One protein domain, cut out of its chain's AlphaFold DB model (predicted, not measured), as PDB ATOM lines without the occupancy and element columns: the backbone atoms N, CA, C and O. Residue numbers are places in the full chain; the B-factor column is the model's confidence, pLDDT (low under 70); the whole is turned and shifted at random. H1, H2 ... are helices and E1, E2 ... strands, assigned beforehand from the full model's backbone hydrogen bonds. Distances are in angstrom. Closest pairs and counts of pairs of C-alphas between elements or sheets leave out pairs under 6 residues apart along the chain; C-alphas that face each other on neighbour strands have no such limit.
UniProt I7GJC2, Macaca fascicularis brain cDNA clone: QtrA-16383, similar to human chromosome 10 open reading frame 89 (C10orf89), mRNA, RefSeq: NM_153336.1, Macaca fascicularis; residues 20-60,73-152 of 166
ATOM      1  N   LEU A  20      55.503   3.703  96.594       81.75
ATOM      2  CA  LEU A  20      55.767   4.662  95.531       81.75
ATOM      3  C   LEU A  20      57.232   5.104  95.610       81.75
ATOM      4  O   LEU A  20      57.668   5.669  96.611       81.75
ATOM      5  N   CYS A  21      57.990   4.848  94.551       81.88
ATOM      6  CA  CYS A  21      59.383   5.238  94.400       81.88
ATOM      7  C   CYS A  21      59.504   6.337  93.339       81.88
ATOM      8  O   CYS A  21      59.093   6.165  92.193       81.88
ATOM      9  N   VAL A  22      60.103   7.470  93.707       80.81
ATOM     10  CA  VAL A  22      60.338   8.586  92.785       80.81
ATOM     11  C   VAL A  22      61.823   8.659  92.454       80.81
ATOM     12  O   VAL A  22      62.647   8.964  93.317       80.81
ATOM     13  N   LEU A  23      62.179   8.396  91.196       78.50
ATOM     14  CA  LEU A  23      63.553   8.491  90.714       78.50
ATOM     15  C   LEU A  23      63.822   9.882  90.149       78.50
ATOM     16  O   LEU A  23      63.241  10.306  89.147       78.50
ATOM     17  N   CYS A  24      64.771  10.570  90.772       72.94
ATOM     18  CA  CYS A  24      65.121  11.954  90.477       72.94
ATOM     19  C   CYS A  24      66.585  12.025  90.043       72.94
ATOM     20  O   CYS A  24      67.426  11.350  90.631       72.94
ATOM     21  N   GLY A  25      66.924  12.827  89.033       68.19
ATOM     22  CA  GLY A  25      68.328  13.047  88.685       68.19
ATOM     23  C   GLY A  25      68.512  13.819  87.389       68.19
ATOM     24  O   GLY A  25      67.564  14.337  86.821       68.19
ATOM     25  N   LEU A  26      69.745  13.897  86.898       65.50
ATOM     26  CA  LEU A  26      70.009  14.520  85.602       65.50
ATOM     27  C   LEU A  26      69.472  13.650  84.452       65.50
ATOM     28  O   LEU A  26      69.402  12.419  84.597       65.50
ATOM     29  N   PRO A  27      69.111  14.246  83.299       65.62
ATOM     30  CA  PRO A  27      68.830  13.473  82.094       65.62
ATOM     31  C   PRO A  27      70.022  12.563  81.764       65.62
ATOM     32  O   PRO A  27      71.165  12.890  82.068       65.62
ATOM     33  N   ALA A  28      69.739  11.392  81.189       66.81
ATOM     34  CA  ALA A  28      70.723  10.343  80.888       66.81
ATOM     35  C   ALA A  28      71.473   9.721  82.090       66.81
ATOM     36  O   ALA A  28      72.295   8.837  81.889       66.81
ATOM     37  N   ALA A  29      71.126  10.045  83.344       78.00
ATOM     38  CA  ALA A  29      71.709   9.406  84.536       78.00
ATOM     39  C   ALA A  29      71.300   7.925  84.753       78.00
ATOM     40  O   ALA A  29      71.471   7.388  85.840       78.00
ATOM     41  N   GLY A  30      70.693   7.263  83.761       78.12
ATOM     42  CA  GLY A  30      70.351   5.835  83.837       78.12
ATOM     43  C   GLY A  30      69.110   5.476  84.666       78.12
ATOM     44  O   GLY A  30      68.890   4.307  84.961       78.12
ATOM     45  N   LYS A  31      68.258   6.444  85.025       83.00
ATOM     46  CA  LYS A  31      67.088   6.215  85.900       83.00
ATOM     47  C   LYS A  31      66.074   5.229  85.330       83.00
ATOM     48  O   LYS A  31      65.614   4.359  86.057       83.00
ATOM     49  N   SER A  32      65.773   5.312  84.036       76.62
ATOM     50  CA  SER A  32      64.881   4.351  83.376       76.62
ATOM     51  C   SER A  32      65.495   2.948  83.339       76.62
ATOM     52  O   SER A  32      64.791   1.961  83.528       76.62
ATOM     53  N   THR A  33      66.818   2.846  83.171       83.44
ATOM     54  CA  THR A  33      67.546   1.570  83.255       83.44
ATOM     55  C   THR A  33      67.456   0.982  84.660       83.44
ATOM     56  O   THR A  33      67.119  -0.190  84.809       83.44
ATOM     57  N   PHE A  34      67.672   1.802  85.693       84.38
ATOM     58  CA  PHE A  34      67.518   1.387  87.086       84.38
ATOM     59  C   PHE A  34      66.078   0.962  87.400       84.38
ATOM     60  O   PHE A  34      65.877  -0.101  87.976       84.38
ATOM     61  N   ALA A  35      65.078   1.734  86.962       84.69
ATOM     62  CA  ALA A  35      63.663   1.411  87.135       84.69
ATOM     63  C   ALA A  35      63.312   0.040  86.545       84.69
ATOM     64  O   ALA A  35      62.688  -0.777  87.218       84.69
ATOM     65  N   ARG A  36      63.759  -0.240  85.312       83.50
ATOM     66  CA  ARG A  36      63.529  -1.530  84.648       83.50
ATOM     67  C   ARG A  36      64.256  -2.676  85.346       83.50
ATOM     68  O   ARG A  36      63.651  -3.721  85.558       83.50
ATOM     69  N   ALA A  37      65.518  -2.483  85.732       86.44
ATOM     70  CA  ALA A  37      66.289  -3.501  86.444       86.44
ATOM     71  C   ALA A  37      65.666  -3.829  87.811       86.44
ATOM     72  O   ALA A  37      65.506  -4.999  88.158       86.44
ATOM     73  N   LEU A  38      65.246  -2.804  88.555       85.38
ATOM     74  CA  LEU A  38      64.562  -2.958  89.834       85.38
ATOM     75  C   LEU A  38      63.203  -3.640  89.663       85.38
ATOM     76  O   LEU A  38      62.888  -4.563  90.411       85.38
ATOM     77  N   ALA A  39      62.423  -3.243  88.657       84.00
ATOM     78  CA  ALA A  39      61.139  -3.865  88.365       84.00
ATOM     79  C   ALA A  39      61.285  -5.340  87.995       84.00
ATOM     80  O   ALA A  39      60.555  -6.178  88.519       84.00
ATOM     81  N   HIS A  40      62.263  -5.672  87.149       85.81
ATOM     82  CA  HIS A  40      62.574  -7.053  86.805       85.81
ATOM     83  C   HIS A  40      62.923  -7.865  88.056       85.81
ATOM     84  O   HIS A  40      62.359  -8.936  88.275       85.81
ATOM     85  N   ARG A  41      63.788  -7.323  88.920       86.94
ATOM     86  CA  ARG A  41      64.197  -7.977  90.163       86.94
ATOM     87  C   ARG A  41      63.025  -8.225  91.109       86.94
ATOM     88  O   ARG A  41      62.840  -9.344  91.565       86.94
ATOM     89  N   LEU A  42      62.208  -7.209  91.374       85.94
ATOM     90  CA  LEU A  42      61.063  -7.312  92.284       85.94
ATOM     91  C   LEU A  42      59.986  -8.275  91.763       85.94
ATOM     92  O   LEU A  42      59.391  -9.015  92.550       85.94
ATOM     93  N   ARG A  43      59.762  -8.308  90.443       83.69
ATOM     94  CA  ARG A  43      58.838  -9.265  89.815       83.69
ATOM     95  C   ARG A  43      59.354 -10.704  89.921       83.69
ATOM     96  O   ARG A  43      58.568 -11.581  90.261       83.69
ATOM     97  N   GLN A  44      60.642 -10.937  89.654       83.25
ATOM     98  CA  GLN A  44      61.243 -12.278  89.640       83.25
ATOM     99  C   GLN A  44      61.518 -12.829  91.042       83.25
ATOM    100  O   GLN A  44      61.143 -13.954  91.351       83.25
ATOM    101  N   GLU A  45      62.165 -12.042  91.901       82.88
ATOM    102  CA  GLU A  45      62.662 -12.517  93.197       82.88
ATOM    103  C   GLU A  45      61.597 -12.457  94.294       82.88
ATOM    104  O   GLU A  45      61.634 -13.254  95.226       82.88
ATOM    105  N   GLN A  46      60.652 -11.514  94.209       77.12
ATOM    106  CA  GLN A  46      59.659 -11.312  95.267       77.12
ATOM    107  C   GLN A  46      58.208 -11.468  94.806       77.12
ATOM    108  O   GLN A  46      57.299 -11.450  95.634       77.12
ATOM    109  N   GLY A  47      57.962 -11.616  93.501       80.38
ATOM    110  CA  GLY A  47      56.609 -11.749  92.966       80.38
ATOM    111  C   GLY A  47      55.745 -10.504  93.175       80.38
ATOM    112  O   GLY A  47      54.535 -10.637  93.309       80.38
ATOM    113  N   TRP A  48      56.333  -9.306  93.236       84.56
ATOM    114  CA  TRP A  48      55.575  -8.059  93.401       84.56
ATOM    115  C   TRP A  48      54.890  -7.662  92.089       84.56
ATOM    116  O   TRP A  48      55.393  -7.952  90.999       84.56
ATOM    117  N   ALA A  49      53.758  -6.965  92.186       84.94
ATOM    118  CA  ALA A  49      53.224  -6.205  91.063       84.94
ATOM    119  C   ALA A  49      54.040  -4.915  90.952       84.94
ATOM    120  O   ALA A  49      54.179  -4.171  91.920       84.94
ATOM    121  N   VAL A  50      54.627  -4.655  89.787       83.12
ATOM    122  CA  VAL A  50      55.486  -3.479  89.605       83.12
ATOM    123  C   VAL A  50      55.018  -2.693  88.400       83.12
ATOM    124  O   VAL A  50      54.892  -3.274  87.326       83.12
ATOM    125  N   GLY A  51      54.815  -1.392  88.578       84.25
ATOM    126  CA  GLY A  51      54.588  -0.421  87.519       84.25
ATOM    127  C   GLY A  51      55.731   0.576  87.428       84.25
ATOM    128  O   GLY A  51      56.242   1.052  88.436       84.25
ATOM    129  N   VAL A  52      56.128   0.919  86.218       82.75
ATOM    130  CA  VAL A  52      57.098   1.961  85.906       82.75
ATOM    131  C   VAL A  52      56.392   2.957  85.007       82.75
ATOM    132  O   VAL A  52      56.006   2.618  83.897       82.75
ATOM    133  N   VAL A  53      56.221   4.180  85.488       81.19
ATOM    134  CA  VAL A  53      55.628   5.276  84.728       81.19
ATOM    135  C   VAL A  53      56.705   6.343  84.572       81.19
ATOM    136  O   VAL A  53      57.073   7.029  85.531       81.19
ATOM    137  N   ALA A  54      57.262   6.468  83.369       76.12
ATOM    138  CA  ALA A  54      58.170   7.561  83.049       76.12
ATOM    139  C   ALA A  54      57.393   8.697  82.385       76.12
ATOM    140  O   ALA A  54      56.509   8.467  81.567       76.12
ATOM    141  N   TYR A  55      57.751   9.939  82.705       70.19
ATOM    142  CA  TYR A  55      57.106  11.101  82.094       70.19
ATOM    143  C   TYR A  55      57.235  11.158  80.579       70.19
ATOM    144  O   TYR A  55      56.337  11.664  79.916       70.19
ATOM    145  N   ASP A  56      58.364  10.693  80.049       69.38
ATOM    146  CA  ASP A  56      58.611  10.718  78.612       69.38
ATOM    147  C   ASP A  56      57.683   9.750  77.855       69.38
ATOM    148  O   ASP A  56      57.414  10.005  76.686       69.38
ATOM    149  N   ASP A  57      57.138   8.725  78.525       70.12
ATOM    150  CA  ASP A  57      56.232   7.732  77.926       70.12
ATOM    151  C   ASP A  57      54.769   8.207  77.888       70.12
ATOM    152  O   ASP A  57      53.965   7.665  77.144       70.12
ATOM    153  N   VAL A  58      54.413   9.212  78.700       71.44
ATOM    154  CA  VAL A  58      53.030   9.714  78.845       71.44
ATOM    155  C   VAL A  58      52.852  11.144  78.336       71.44
ATOM    156  O   VAL A  58      51.798  11.748  78.513       71.44
ATOM    157  N   LYS A  59      53.900  11.751  77.772       67.94
ATOM    158  CA  LYS A  59      53.877  13.153  77.346       67.94
ATOM    159  C   LYS A  59      53.204  13.272  75.969       67.94
ATOM    160  O   LYS A  59      53.792  12.807  74.999       67.94
ATOM    161  N   PRO A  60      52.106  14.037  75.830       62.84
ATOM    162  CA  PRO A  60      51.461  14.217  74.537       62.84
ATOM    163  C   PRO A  60      52.350  15.006  73.576       62.84
ATOM    164  O   PRO A  60      52.845  16.089  73.919       62.84
ATOM    165  N   PRO A  73      57.828  26.748  81.367       61.66
ATOM    166  CA  PRO A  73      57.960  26.124  82.686       61.66
ATOM    167  C   PRO A  73      56.618  25.894  83.405       61.66
ATOM    168  O   PRO A  73      56.486  24.942  84.172       61.66
ATOM    169  N   SER A  74      55.610  26.727  83.124       65.06
ATOM    170  CA  SER A  74      54.223  26.583  83.585       65.06
ATOM    171  C   SER A  74      53.497  25.375  82.981       65.06
ATOM    172  O   SER A  74      52.824  24.653  83.711       65.06
ATOM    173  N   GLN A  75      53.676  25.100  81.688       69.50
ATOM    174  CA  GLN A  75      53.064  23.952  81.007       69.50
ATOM    175  C   GLN A  75      53.606  22.633  81.560       69.50
ATOM    176  O   GLN A  75      52.833  21.734  81.870       69.50
ATOM    177  N   TRP A  76      54.918  22.545  81.805       67.62
ATOM    178  CA  TRP A  76      55.510  21.372  82.459       67.62
ATOM    179  C   TRP A  76      54.969  21.140  83.869       67.62
ATOM    180  O   TRP A  76      54.872  19.995  84.294       67.62
ATOM    181  N   LYS A  77      54.641  22.200  84.615       72.88
ATOM    182  CA  LYS A  77      54.046  22.060  85.950       72.88
ATOM    183  C   LYS A  77      52.631  21.492  85.872       72.88
ATOM    184  O   LYS A  77      52.341  20.558  86.611       72.88
ATOM    185  N   LEU A  78      51.800  22.007  84.965       75.94
ATOM    186  CA  LEU A  78      50.436  21.510  84.750       75.94
ATOM    187  C   LEU A  78      50.444  20.032  84.356       75.94
ATOM    188  O   LEU A  78      49.775  19.223  84.987       75.94
ATOM    189  N   LEU A  79      51.308  19.676  83.408       74.75
ATOM    190  CA  LEU A  79      51.453  18.313  82.912       74.75
ATOM    191  C   LEU A  79      51.855  17.324  84.020       74.75
ATOM    192  O   LEU A  79      51.391  16.188  84.087       74.75
ATOM    193  N   ARG A  80      52.715  17.772  84.940       76.06
ATOM    194  CA  ARG A  80      53.118  16.961  86.092       76.06
ATOM    195  C   ARG A  80      52.010  16.792  87.112       76.06
ATOM    196  O   ARG A  80      51.859  15.699  87.647       76.06
ATOM    197  N   GLN A  81      51.281  17.866  87.399       78.81
ATOM    198  CA  GLN A  81      50.141  17.830  88.312       78.81
ATOM    199  C   GLN A  81      49.045  16.909  87.780       78.81
ATOM    200  O   GLN A  81      48.446  16.168  88.550       78.81
ATOM    201  N   GLU A  82      48.814  16.927  86.473       83.69
ATOM    202  CA  GLU A  82      47.868  16.041  85.808       83.69
ATOM    203  C   GLU A  82      48.271  14.568  85.952       83.69
ATOM    204  O   GLU A  82      47.471  13.770  86.436       83.69
ATOM    205  N   LEU A  83      49.537  14.218  85.684       82.31
ATOM    206  CA  LEU A  83      50.014  12.848  85.905       82.31
ATOM    207  C   LEU A  83      49.915  12.417  87.376       82.31
ATOM    208  O   LEU A  83      49.557  11.276  87.660       82.31
ATOM    209  N   LEU A  84      50.223  13.312  88.322       82.81
ATOM    210  CA  LEU A  84      50.068  13.015  89.748       82.81
ATOM    211  C   LEU A  84      48.616  12.706  90.109       82.81
ATOM    212  O   LEU A  84      48.387  11.770  90.870       82.81
ATOM    213  N   LYS A  85      47.646  13.430  89.535       85.81
ATOM    214  CA  LYS A  85      46.224  13.108  89.704       85.81
ATOM    215  C   LYS A  85      45.904  11.729  89.136       85.81
ATOM    216  O   LYS A  85      45.212  10.958  89.783       85.81
ATOM    217  N   TYR A  86      46.418  11.371  87.963       87.25
ATOM    218  CA  TYR A  86      46.174  10.037  87.394       87.25
ATOM    219  C   TYR A  86      46.738   8.928  88.274       87.25
ATOM    220  O   TYR A  86      46.068   7.926  88.523       87.25
ATOM    221  N   LEU A  87      47.934   9.141  88.815       85.25
ATOM    222  CA  LEU A  87      48.534   8.228  89.772       85.25
ATOM    223  C   LEU A  87      47.720   8.131  91.066       85.25
ATOM    224  O   LEU A  87      47.553   7.035  91.589       85.25
ATOM    225  N   GLU A  88      47.203   9.250  91.572       86.06
ATOM    226  CA  GLU A  88      46.327   9.287  92.744       86.06
ATOM    227  C   GLU A  88      45.052   8.470  92.508       86.06
ATOM    228  O   GLU A  88      44.748   7.589  93.308       86.06
ATOM    229  N   TYR A  89      44.363   8.667  91.378       86.25
ATOM    230  CA  TYR A  89      43.186   7.870  91.013       86.25
ATOM    231  C   TYR A  89      43.513   6.371  90.932       86.25
ATOM    232  O   TYR A  89      42.729   5.540  91.393       86.25
ATOM    233  N   PHE A  90      44.679   6.018  90.388       86.88
ATOM    234  CA  PHE A  90      45.116   4.627  90.286       86.88
ATOM    235  C   PHE A  90      45.414   4.032  91.667       86.88
ATOM    236  O   PHE A  90      44.929   2.953  91.997       86.88
ATOM    237  N   LEU A  91      46.165   4.749  92.505       84.50
ATOM    238  CA  LEU A  91      46.480   4.327  93.868       84.50
ATOM    239  C   LEU A  91      45.217   4.190  94.716       84.50
ATOM    240  O   LEU A  91      45.075   3.200  95.423       84.50
ATOM    241  N   MET A  92      44.272   5.125  94.607       85.31
ATOM    242  CA  MET A  92      42.977   5.022  95.278       85.31
ATOM    243  C   MET A  92      42.200   3.793  94.809       85.31
ATOM    244  O   MET A  92      41.621   3.101  95.645       85.31
ATOM    245  N   ALA A  93      42.205   3.482  93.510       85.50
ATOM    246  CA  ALA A  93      41.588   2.260  93.005       85.50
ATOM    247  C   ALA A  93      42.245   1.012  93.618       85.50
ATOM    248  O   ALA A  93      41.545   0.122  94.096       85.50
ATOM    249  N   VAL A  94      43.581   0.970  93.683       83.06
ATOM    250  CA  VAL A  94      44.340  -0.154  94.262       83.06
ATOM    251  C   VAL A  94      44.094  -0.303  95.763       83.06
ATOM    252  O   VAL A  94      43.849  -1.415  96.227       83.06
ATOM    253  N   ILE A  95      44.121   0.796  96.520       82.44
ATOM    254  CA  ILE A  95      43.874   0.813  97.971       82.44
ATOM    255  C   ILE A  95      42.466   0.317  98.285       82.44
ATOM    256  O   ILE A  95      42.288  -0.501  99.182       82.44
ATOM    257  N   ASN A  96      41.474   0.792  97.531       83.12
ATOM    258  CA  ASN A  96      40.074   0.449  97.752       83.12
ATOM    259  C   ASN A  96      39.664  -0.865  97.066       83.12
ATOM    260  O   ASN A  96      38.523  -1.297  97.215       83.12
ATOM    261  N   GLY A  97      40.562  -1.487  96.292       78.50
ATOM    262  CA  GLY A  97      40.263  -2.668  95.481       78.50
ATOM    263  C   GLY A  97      39.120  -2.444  94.485       78.50
ATOM    264  O   GLY A  97      38.385  -3.383  94.181       78.50
ATOM    265  N   CYS A  98      38.930  -1.207  94.021       81.06
ATOM    266  CA  CYS A  98      37.819  -0.813  93.165       81.06
ATOM    267  C   CYS A  98      38.279  -0.500  91.734       81.06
ATOM    268  O   CYS A  98      39.457  -0.596  91.390       81.06
ATOM    269  N   GLN A  99      37.318  -0.179  90.870       83.50
ATOM    270  CA  GLN A  99      37.589   0.165  89.477       83.50
ATOM    271  C   GLN A  99      38.142   1.588  89.395       83.50
ATOM    272  O   GLN A  99      37.677   2.482  90.106       83.50
ATOM    273  N   MET A 100      39.089   1.818  88.494       83.06
ATOM    274  CA  MET A 100      39.574   3.159  88.206       83.06
ATOM    275  C   MET A 100      38.612   3.835  87.224       83.06
ATOM    276  O   MET A 100      38.438   3.385  86.087       83.06
ATOM    277  N   SER A 101      37.975   4.911  87.682       81.56
ATOM    278  CA  SER A 101      37.141   5.770  86.848       81.56
ATOM    279  C   SER A 101      37.993   6.770  86.077       81.56
ATOM    280  O   SER A 101      39.132   7.078  86.440       81.56
ATOM    281  N   VAL A 102      37.427   7.287  84.992       81.50
ATOM    282  CA  VAL A 102      38.110   8.279  84.176       81.50
ATOM    283  C   VAL A 102      38.091   9.644  84.884       81.50
ATOM    284  O   VAL A 102      37.009  10.126  85.236       81.50
ATOM    285  N   PRO A 103      39.244  10.312  85.062       80.56
ATOM    286  CA  PRO A 103      39.302  11.634  85.668       80.56
ATOM    287  C   PRO A 103      38.524  12.677  84.841       80.56
ATOM    288  O   PRO A 103      38.594  12.668  83.605       80.56
ATOM    289  N   PRO A 104      37.821  13.622  85.495       73.81
ATOM    290  CA  PRO A 104      37.014  14.636  84.812       73.81
ATOM    291  C   PRO A 104      37.850  15.758  84.176       73.81
ATOM    292  O   PRO A 104      37.397  16.403  83.239       73.81
ATOM    293  N   SER A 105      39.070  15.996  84.669       72.56
ATOM    294  CA  SER A 105      39.972  17.062  84.198       72.56
ATOM    295  C   SER A 105      41.152  16.492  83.410       72.56
ATOM    296  O   SER A 105      42.303  16.716  83.780       72.56
ATOM    297  N   ARG A 106      40.853  15.693  82.374       79.38
ATOM    298  CA  ARG A 106      41.867  14.964  81.602       79.38
ATOM    299  C   ARG A 106      42.174  15.575  80.240       79.38
ATOM    300  O   ARG A 106      41.269  15.981  79.516       79.38
ATOM    301  N   THR A 107      43.439  15.520  79.855       83.38
ATOM    302  CA  THR A 107      43.893  15.562  78.467       83.38
ATOM    303  C   THR A 107      43.782  14.153  77.888       83.38
ATOM    304  O   THR A 107      44.457  13.243  78.365       83.38
ATOM    305  N   GLU A 108      42.951  13.958  76.860       81.69
ATOM    306  CA  GLU A 108      42.676  12.624  76.298       81.69
ATOM    307  C   GLU A 108      43.941  11.889  75.846       81.69
ATOM    308  O   GLU A 108      44.131  10.741  76.228       81.69
ATOM    309  N   ALA A 109      44.845  12.566  75.132       81.81
ATOM    310  CA  ALA A 109      46.096  11.959  74.672       81.81
ATOM    311  C   ALA A 109      46.968  11.450  75.835       81.81
ATOM    312  O   ALA A 109      47.370  10.294  75.847       81.81
ATOM    313  N   MET A 110      47.184  12.279  76.866       81.62
ATOM    314  CA  MET A 110      47.980  11.873  78.032       81.62
ATOM    315  C   MET A 110      47.321  10.729  78.800       81.62
ATOM    316  O   MET A 110      48.003   9.848  79.320       81.62
ATOM    317  N   TRP A 111      45.996  10.782  78.935       85.62
ATOM    318  CA  TRP A 111      45.248   9.745  79.624       85.62
ATOM    319  C   TRP A 111      45.380   8.401  78.907       85.62
ATOM    320  O   TRP A 111      45.661   7.400  79.560       85.62
ATOM    321  N   GLU A 112      45.238   8.371  77.583       85.75
ATOM    322  CA  GLU A 112      45.412   7.142  76.806       85.75
ATOM    323  C   GLU A 112      46.847   6.610  76.871       85.75
ATOM    324  O   GLU A 112      47.030   5.405  77.060       85.75
ATOM    325  N   ASP A 113      47.864   7.477  76.824       86.00
ATOM    326  CA  ASP A 113      49.263   7.061  76.991       86.00
ATOM    327  C   ASP A 113      49.506   6.477  78.395       86.00
ATOM    328  O   ASP A 113      50.138   5.430  78.553       86.00
ATOM    329  N   PHE A 114      48.939   7.101  79.433       86.50
ATOM    330  CA  PHE A 114      49.001   6.605  80.808       86.50
ATOM    331  C   PHE A 114      48.319   5.239  80.957       86.50
ATOM    332  O   PHE A 114      48.883   4.317  81.546       86.50
ATOM    333  N   ILE A 115      47.123   5.079  80.395       87.62
ATOM    334  CA  ILE A 115      46.380   3.818  80.416       87.62
ATOM    335  C   ILE A 115      47.118   2.729  79.640       87.62
ATOM    336  O   ILE A 115      47.185   1.592  80.108       87.62
ATOM    337  N   THR A 116      47.690   3.058  78.485       86.94
ATOM    338  CA  THR A 116      48.503   2.136  77.681       86.94
ATOM    339  C   THR A 116      49.726   1.683  78.474       86.94
ATOM    340  O   THR A 116      49.943   0.483  78.625       86.94
ATOM    341  N   CYS A 117      50.426   2.615  79.128       85.31
ATOM    342  CA  CYS A 117      51.553   2.319  80.010       85.31
ATOM    343  C   CYS A 117      51.181   1.353  81.152       85.31
ATOM    344  O   CYS A 117      51.961   0.458  81.485       85.31
ATOM    345  N   LEU A 118      49.996   1.497  81.756       86.81
ATOM    346  CA  LEU A 118      49.523   0.584  82.805       86.81
ATOM    347  C   LEU A 118      49.085  -0.787  82.257       86.81
ATOM    348  O   LEU A 118      49.323  -1.805  82.912       86.81
ATOM    349  N   LYS A 119      48.462  -0.830  81.073       86.81
ATOM    350  CA  LYS A 119      48.052  -2.074  80.395       86.81
ATOM    351  C   LYS A 119      49.256  -2.925  80.000       86.81
ATOM    352  O   LYS A 119      49.276  -4.113  80.308       86.81
ATOM    353  N   ASP A 120      50.285  -2.314  79.416       86.38
ATOM    354  CA  ASP A 120      51.522  -2.994  78.994       86.38
ATOM    355  C   ASP A 120      52.275  -3.643  80.165       86.38
ATOM    356  O   ASP A 120      53.121  -4.521  79.988       86.38
ATOM    357  N   GLN A 121      51.964  -3.213  81.387       85.06
ATOM    358  CA  GLN A 121      52.569  -3.698  82.621       85.06
ATOM    359  C   GLN A 121      51.657  -4.627  83.419       85.06
ATOM    360  O   GLN A 121      51.991  -4.957  84.558       85.06
ATOM    361  N   ASP A 122      50.540  -5.056  82.824       84.12
ATOM    362  CA  ASP A 122      49.553  -5.952  83.427       84.12
ATOM    363  C   ASP A 122      49.040  -5.423  84.778       84.12
ATOM    364  O   ASP A 122      48.886  -6.167  85.746       84.12
ATOM    365  N   LEU A 123      48.803  -4.109  84.873       84.06
ATOM    366  CA  LEU A 123      48.254  -3.477  86.079       84.06
ATOM    367  C   LEU A 123      46.750  -3.229  85.979       84.06
ATOM    368  O   LEU A 123      46.040  -3.301  86.984       84.06
ATOM    369  N   ILE A 124      46.265  -2.950  84.770       87.56
ATOM    370  CA  ILE A 124      44.851  -2.698  84.492       87.56
ATOM    371  C   ILE A 124      44.419  -3.362  83.188       87.56
ATOM    372  O   ILE A 124      45.220  -3.567  82.280       87.56
ATOM    373  N   PHE A 125      43.121  -3.606  83.059       82.88
ATOM    374  CA  PHE A 125      42.470  -3.969  81.808       82.88
ATOM    375  C   PHE A 125      41.215  -3.118  81.603       82.88
ATOM    376  O   PHE A 125      40.587  -2.646  82.551       82.88
ATOM    377  N   SER A 126      40.869  -2.864  80.342       78.44
ATOM    378  CA  SER A 126      39.687  -2.066  80.014       78.44
ATOM    379  C   SER A 126      38.428  -2.916  80.159       78.44
ATOM    380  O   SER A 126      38.369  -4.019  79.619       78.44
ATOM    381  N   ALA A 127      37.425  -2.393  80.861       66.62
ATOM    382  CA  ALA A 127      36.080  -2.942  80.875       66.62
ATOM    383  C   ALA A 127      35.135  -1.932  80.224       66.62
ATOM    384  O   ALA A 127      34.874  -0.855  80.759       66.62
ATOM    385  N   ALA A 128      34.631  -2.281  79.043       56.53
ATOM    386  CA  ALA A 128      33.598  -1.504  78.380       56.53
ATOM    387  C   ALA A 128      32.231  -1.975  78.890       56.53
ATOM    388  O   ALA A 128      31.689  -2.963  78.399       56.53
ATOM    389  N   TYR A 129      31.678  -1.275  79.879       51.22
ATOM    390  CA  TYR A 129      30.250  -1.355  80.173       51.22
ATOM    391  C   TYR A 129      29.563  -0.130  79.577       51.22
ATOM    392  O   TYR A 129      30.072   0.987  79.659       51.22
ATOM    393  N   ALA A 130      28.444  -0.377  78.897       45.31
ATOM    394  CA  ALA A 130      27.714   0.592  78.092       45.31
ATOM    395  C   ALA A 130      27.675   1.998  78.734       45.31
ATOM    396  O   ALA A 130      27.185   2.169  79.846       45.31
ATOM    397  N   ALA A 131      28.191   2.977  77.983       56.72
ATOM    398  CA  ALA A 131      28.261   4.418  78.256       56.72
ATOM    399  C   ALA A 131      29.360   4.955  79.201       56.72
ATOM    400  O   ALA A 131      29.564   6.169  79.202       56.72
ATOM    401  N   GLN A 132      30.114   4.128  79.940       58.78
ATOM    402  CA  GLN A 132      31.212   4.612  80.797       58.78
ATOM    403  C   GLN A 132      32.449   3.715  80.699       58.78
ATOM    404  O   GLN A 132      32.416   2.533  81.036       58.78
ATOM    405  N   SER A 133      33.566   4.290  80.245       67.19
ATOM    406  CA  SER A 133      34.865   3.615  80.251       67.19
ATOM    407  C   SER A 133      35.317   3.430  81.701       67.19
ATOM    408  O   SER A 133      35.552   4.414  82.397       67.19
ATOM    409  N   CYS A 134      35.451   2.189  82.164       73.56
ATOM    410  CA  CYS A 134      36.022   1.870  83.473       73.56
ATOM    411  C   CYS A 134      37.233   0.953  83.287       73.56
ATOM    412  O   CYS A 134      37.260   0.104  82.390       73.56
ATOM    413  N   TYR A 135      38.250   1.114  84.133       82.50
ATOM    414  CA  TYR A 135      39.436   0.262  84.106       82.50
ATOM    415  C   TYR A 135      39.456  -0.623  85.347       82.50
ATOM    416  O   TYR A 135      39.391  -0.146  86.481       82.50
ATOM    417  N   LEU A 136      39.522  -1.930  85.124       83.94
ATOM    418  CA  LEU A 136      39.592  -2.927  86.180       83.94
ATOM    419  C   LEU A 136      41.052  -3.215  86.512       83.94
ATOM    420  O   LEU A 136      41.899  -3.287  85.623       83.94
ATOM    421  N   LEU A 137      41.341  -3.392  87.798       83.06
ATOM    422  CA  LEU A 137      42.665  -3.792  88.261       83.06
ATOM    423  C   LEU A 137      42.890  -5.276  87.985       83.06
ATOM    424  O   LEU A 137      42.016  -6.105  88.249       83.06
ATOM    425  N   THR A 138      44.077  -5.627  87.501       81.69
ATOM    426  CA  THR A 138      44.464  -7.027  87.306       81.69
ATOM    427  C   THR A 138      44.520  -7.771  88.632       81.69
ATOM    428  O   THR A 138      44.783  -7.202  89.697       81.69
ATOM    429  N   LYS A 139      44.317  -9.094  88.576       76.94
ATOM    430  CA  LYS A 139      44.465  -9.958  89.754       76.94
ATOM    431  C   LYS A 139      45.856  -9.796  90.368       76.94
ATOM    432  O   LYS A 139      45.988  -9.844  91.585       76.94
ATOM    433  N   THR A 140      46.877  -9.579  89.545       73.94
ATOM    434  CA  THR A 140      48.259  -9.303  89.947       73.94
ATOM    435  C   THR A 140      48.374  -7.979  90.700       73.94
ATOM    436  O   THR A 140      48.921  -7.988  91.800       73.94
ATOM    437  N   ALA A 141      47.799  -6.885  90.191       74.31
ATOM    438  CA  ALA A 141      47.820  -5.574  90.846       74.31
ATOM    439  C   ALA A 141      47.095  -5.549  92.197       74.31
ATOM    440  O   ALA A 141      47.538  -4.858  93.112       74.31
ATOM    441  N   VAL A 142      46.007  -6.312  92.346       71.94
ATOM    442  CA  VAL A 142      45.304  -6.393  93.633       71.94
ATOM    443  C   VAL A 142      45.971  -7.380  94.585       71.94
ATOM    444  O   VAL A 142      46.125  -7.057  95.753       71.94
ATOM    445  N   SER A 143      46.387  -8.567  94.136       69.38
ATOM    446  CA  SER A 143      46.823  -9.649  95.041       69.38
ATOM    447  C   SER A 143      48.276  -9.569  95.506       69.38
ATOM    448  O   SER A 143      48.658 -10.308  96.413       69.38
ATOM    449  N   ARG A 144      49.099  -8.712  94.896       78.06
ATOM    450  CA  ARG A 144      50.534  -8.616  95.186       78.06
ATOM    451  C   ARG A 144      50.892  -7.232  95.723       78.06
ATOM    452  O   ARG A 144      50.198  -6.264  95.416       78.06
ATOM    453  N   PRO A 145      51.982  -7.107  96.499       75.94
ATOM    454  CA  PRO A 145      52.511  -5.799  96.855       75.94
ATOM    455  C   PRO A 145      52.798  -4.977  95.594       75.94
ATOM    456  O   PRO A 145      53.365  -5.510  94.636       75.94
ATOM    457  N   LEU A 146      52.398  -3.705  95.598       80.12
ATOM    458  CA  LEU A 146      52.536  -2.809  94.450       80.12
ATOM    459  C   LEU A 146      53.770  -1.918  94.613       80.12
ATOM    460  O   LEU A 146      53.904  -1.229  95.624       80.12
ATOM    461  N   PHE A 147      54.637  -1.884  93.603       79.00
ATOM    462  CA  PHE A 147      55.755  -0.945  93.511       79.00
ATOM    463  C   PHE A 147      55.592  -0.058  92.277       79.00
ATOM    464  O   PHE A 147      55.584  -0.562  91.158       79.00
ATOM    465  N   LEU A 148      55.463   1.253  92.461       79.69
ATOM    466  CA  LEU A 148      55.354   2.219  91.367       79.69
ATOM    467  C   LEU A 148      56.629   3.047  91.263       79.69
ATOM    468  O   LEU A 148      57.051   3.646  92.248       79.69
ATOM    469  N   VAL A 149      57.228   3.110  90.077       76.25
ATOM    470  CA  VAL A 149      58.411   3.931  89.806       76.25
ATOM    471  C   VAL A 149      58.042   5.121  88.942       76.25
ATOM    472  O   VAL A 149      57.600   4.940  87.813       76.25
ATOM    473  N   LEU A 150      58.288   6.327  89.446       75.19
ATOM    474  CA  LEU A 150      58.130   7.573  88.701       75.19
ATOM    475  C   LEU A 150      59.481   8.078  88.187       75.19
ATOM    476  O   LEU A 150      60.397   8.322  88.975       75.19
ATOM    477  N   GLY A 151      59.604   8.250  86.871       67.38
ATOM    478  CA  GLY A 151      60.829   8.715  86.211       67.38
ATOM    479  C   GLY A 151      60.871  10.223  85.921       67.38
ATOM    480  O   GLY A 151      60.102  10.702  85.102       67.38
ATOM    481  N   ASP A 152      61.826  10.913  86.553       66.88
ATOM    482  CA  ASP A 152      62.456  12.228  86.301       66.88
ATOM    483  C   ASP A 152      61.680  13.536  86.022       66.88
ATOM    484  O   ASP A 152      60.667  13.627  85.346       66.88
TER     485      ASP A 152
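This is residues 20 to 60 and 73 to 152 of the 166 residues of the protein "Macaca fascicularis brain cDNA clone: QtrA-16383, similar to human chromosome 10 open reading frame 89 (C10orf89), mRNA, RefSeq: NM_153336.1" of Macaca fascicularis (UniProt I7GJC2). A small three-stranded sheet, E1 E5 E2, with H1 covering one face, makes one half of a flat body; the other half holds the long helix H2, the shorter H3 and the hairpin of E3 and E4, which reaches to the far end. H3 packs near the edge strand E2, and little H4 is the turn between the hairpin and E5. The printed part has 121 residues, with four named helices and five named strands in the order E1 H1 E2 H2 H3 E3 E4 H4 E5. The sheet E1 E5 E2 is parallel, the pair E3 E4 antiparallel, and the class is mixed, helices and strands. The whole is compact, with a radius of gyration of the C-alphas of 14.4 A, and spans 45 by 40 by 20 A.

E1, residues 20 to 23, is an edge strand parallel to the inner strand E5, residues 146 to 151, with N 21 and O 148 2.8 A apart, within hydrogen-bond range. H1, residues 31 to 46, is on this sheet at a height over the sheet of 9.1 A, two layers, a helix on one face of a sheet. H1 lies over E5 and over the other edge strand, E2, residues 49 to 54; its closest C-alphas to E2 are those of Ala 39 and Val 50, 5.8 A. H1 runs along the strands, at 5 degrees to E2 on the local plane. E5 and E2 are parallel at 13 degrees, with N 149 and O 51 2.8 A apart. E1, H1 and E2 form a split strand-helix-strand unit, two strands that run the same way with E5 between them, and its crossover is right-handed. H2, residues 73 to 96, only grazes the sheet with residues 83 to 94. H3, residues 108 to 119, is close to H2 but not clearly touching, their closest C-alphas, Tyr 86 and Trp 111, being 7.8 A apart, at a steep tilt of 44 degrees, the same way. E3, residues 124 to 129, and E4, residues 132 to 137, form a hairpin, with N 127 and O 134 2.9 A apart. Residues 100 to 101 pair antiparallel with residues 134 to 135 of E4. H4, residues 139 to 143, only grazes the sheet E1 E5 E2. In H1, H2, H3 and H4 every O i to N i+4 pair is within hydrogen-bond range.

E1 begins at C-alpha 20 (55.767, 4.662, 95.531). H1 is 21.2 A long, E2 16.7 A, H2 34.7 A, H3 16.2 A, E3 15.3 A and E4 16.0 A. E5, 16.4 A long, ends at C-alpha 151 (60.829, 8.715, 86.211).

The C-alphas of Ala 29 and Ala 130, the two farthest apart, are 45.3 A apart. Residues 61 to 72 are not printed, and C-alphas 60 and 73 are 15.8 A apart across this cut. The link from H2 to H3 is long, with 11 residues. The mean pLDDT of the printed part is 78.3; residues 25 to 28, 73 to 76 and 127 to 133 are among those under 70.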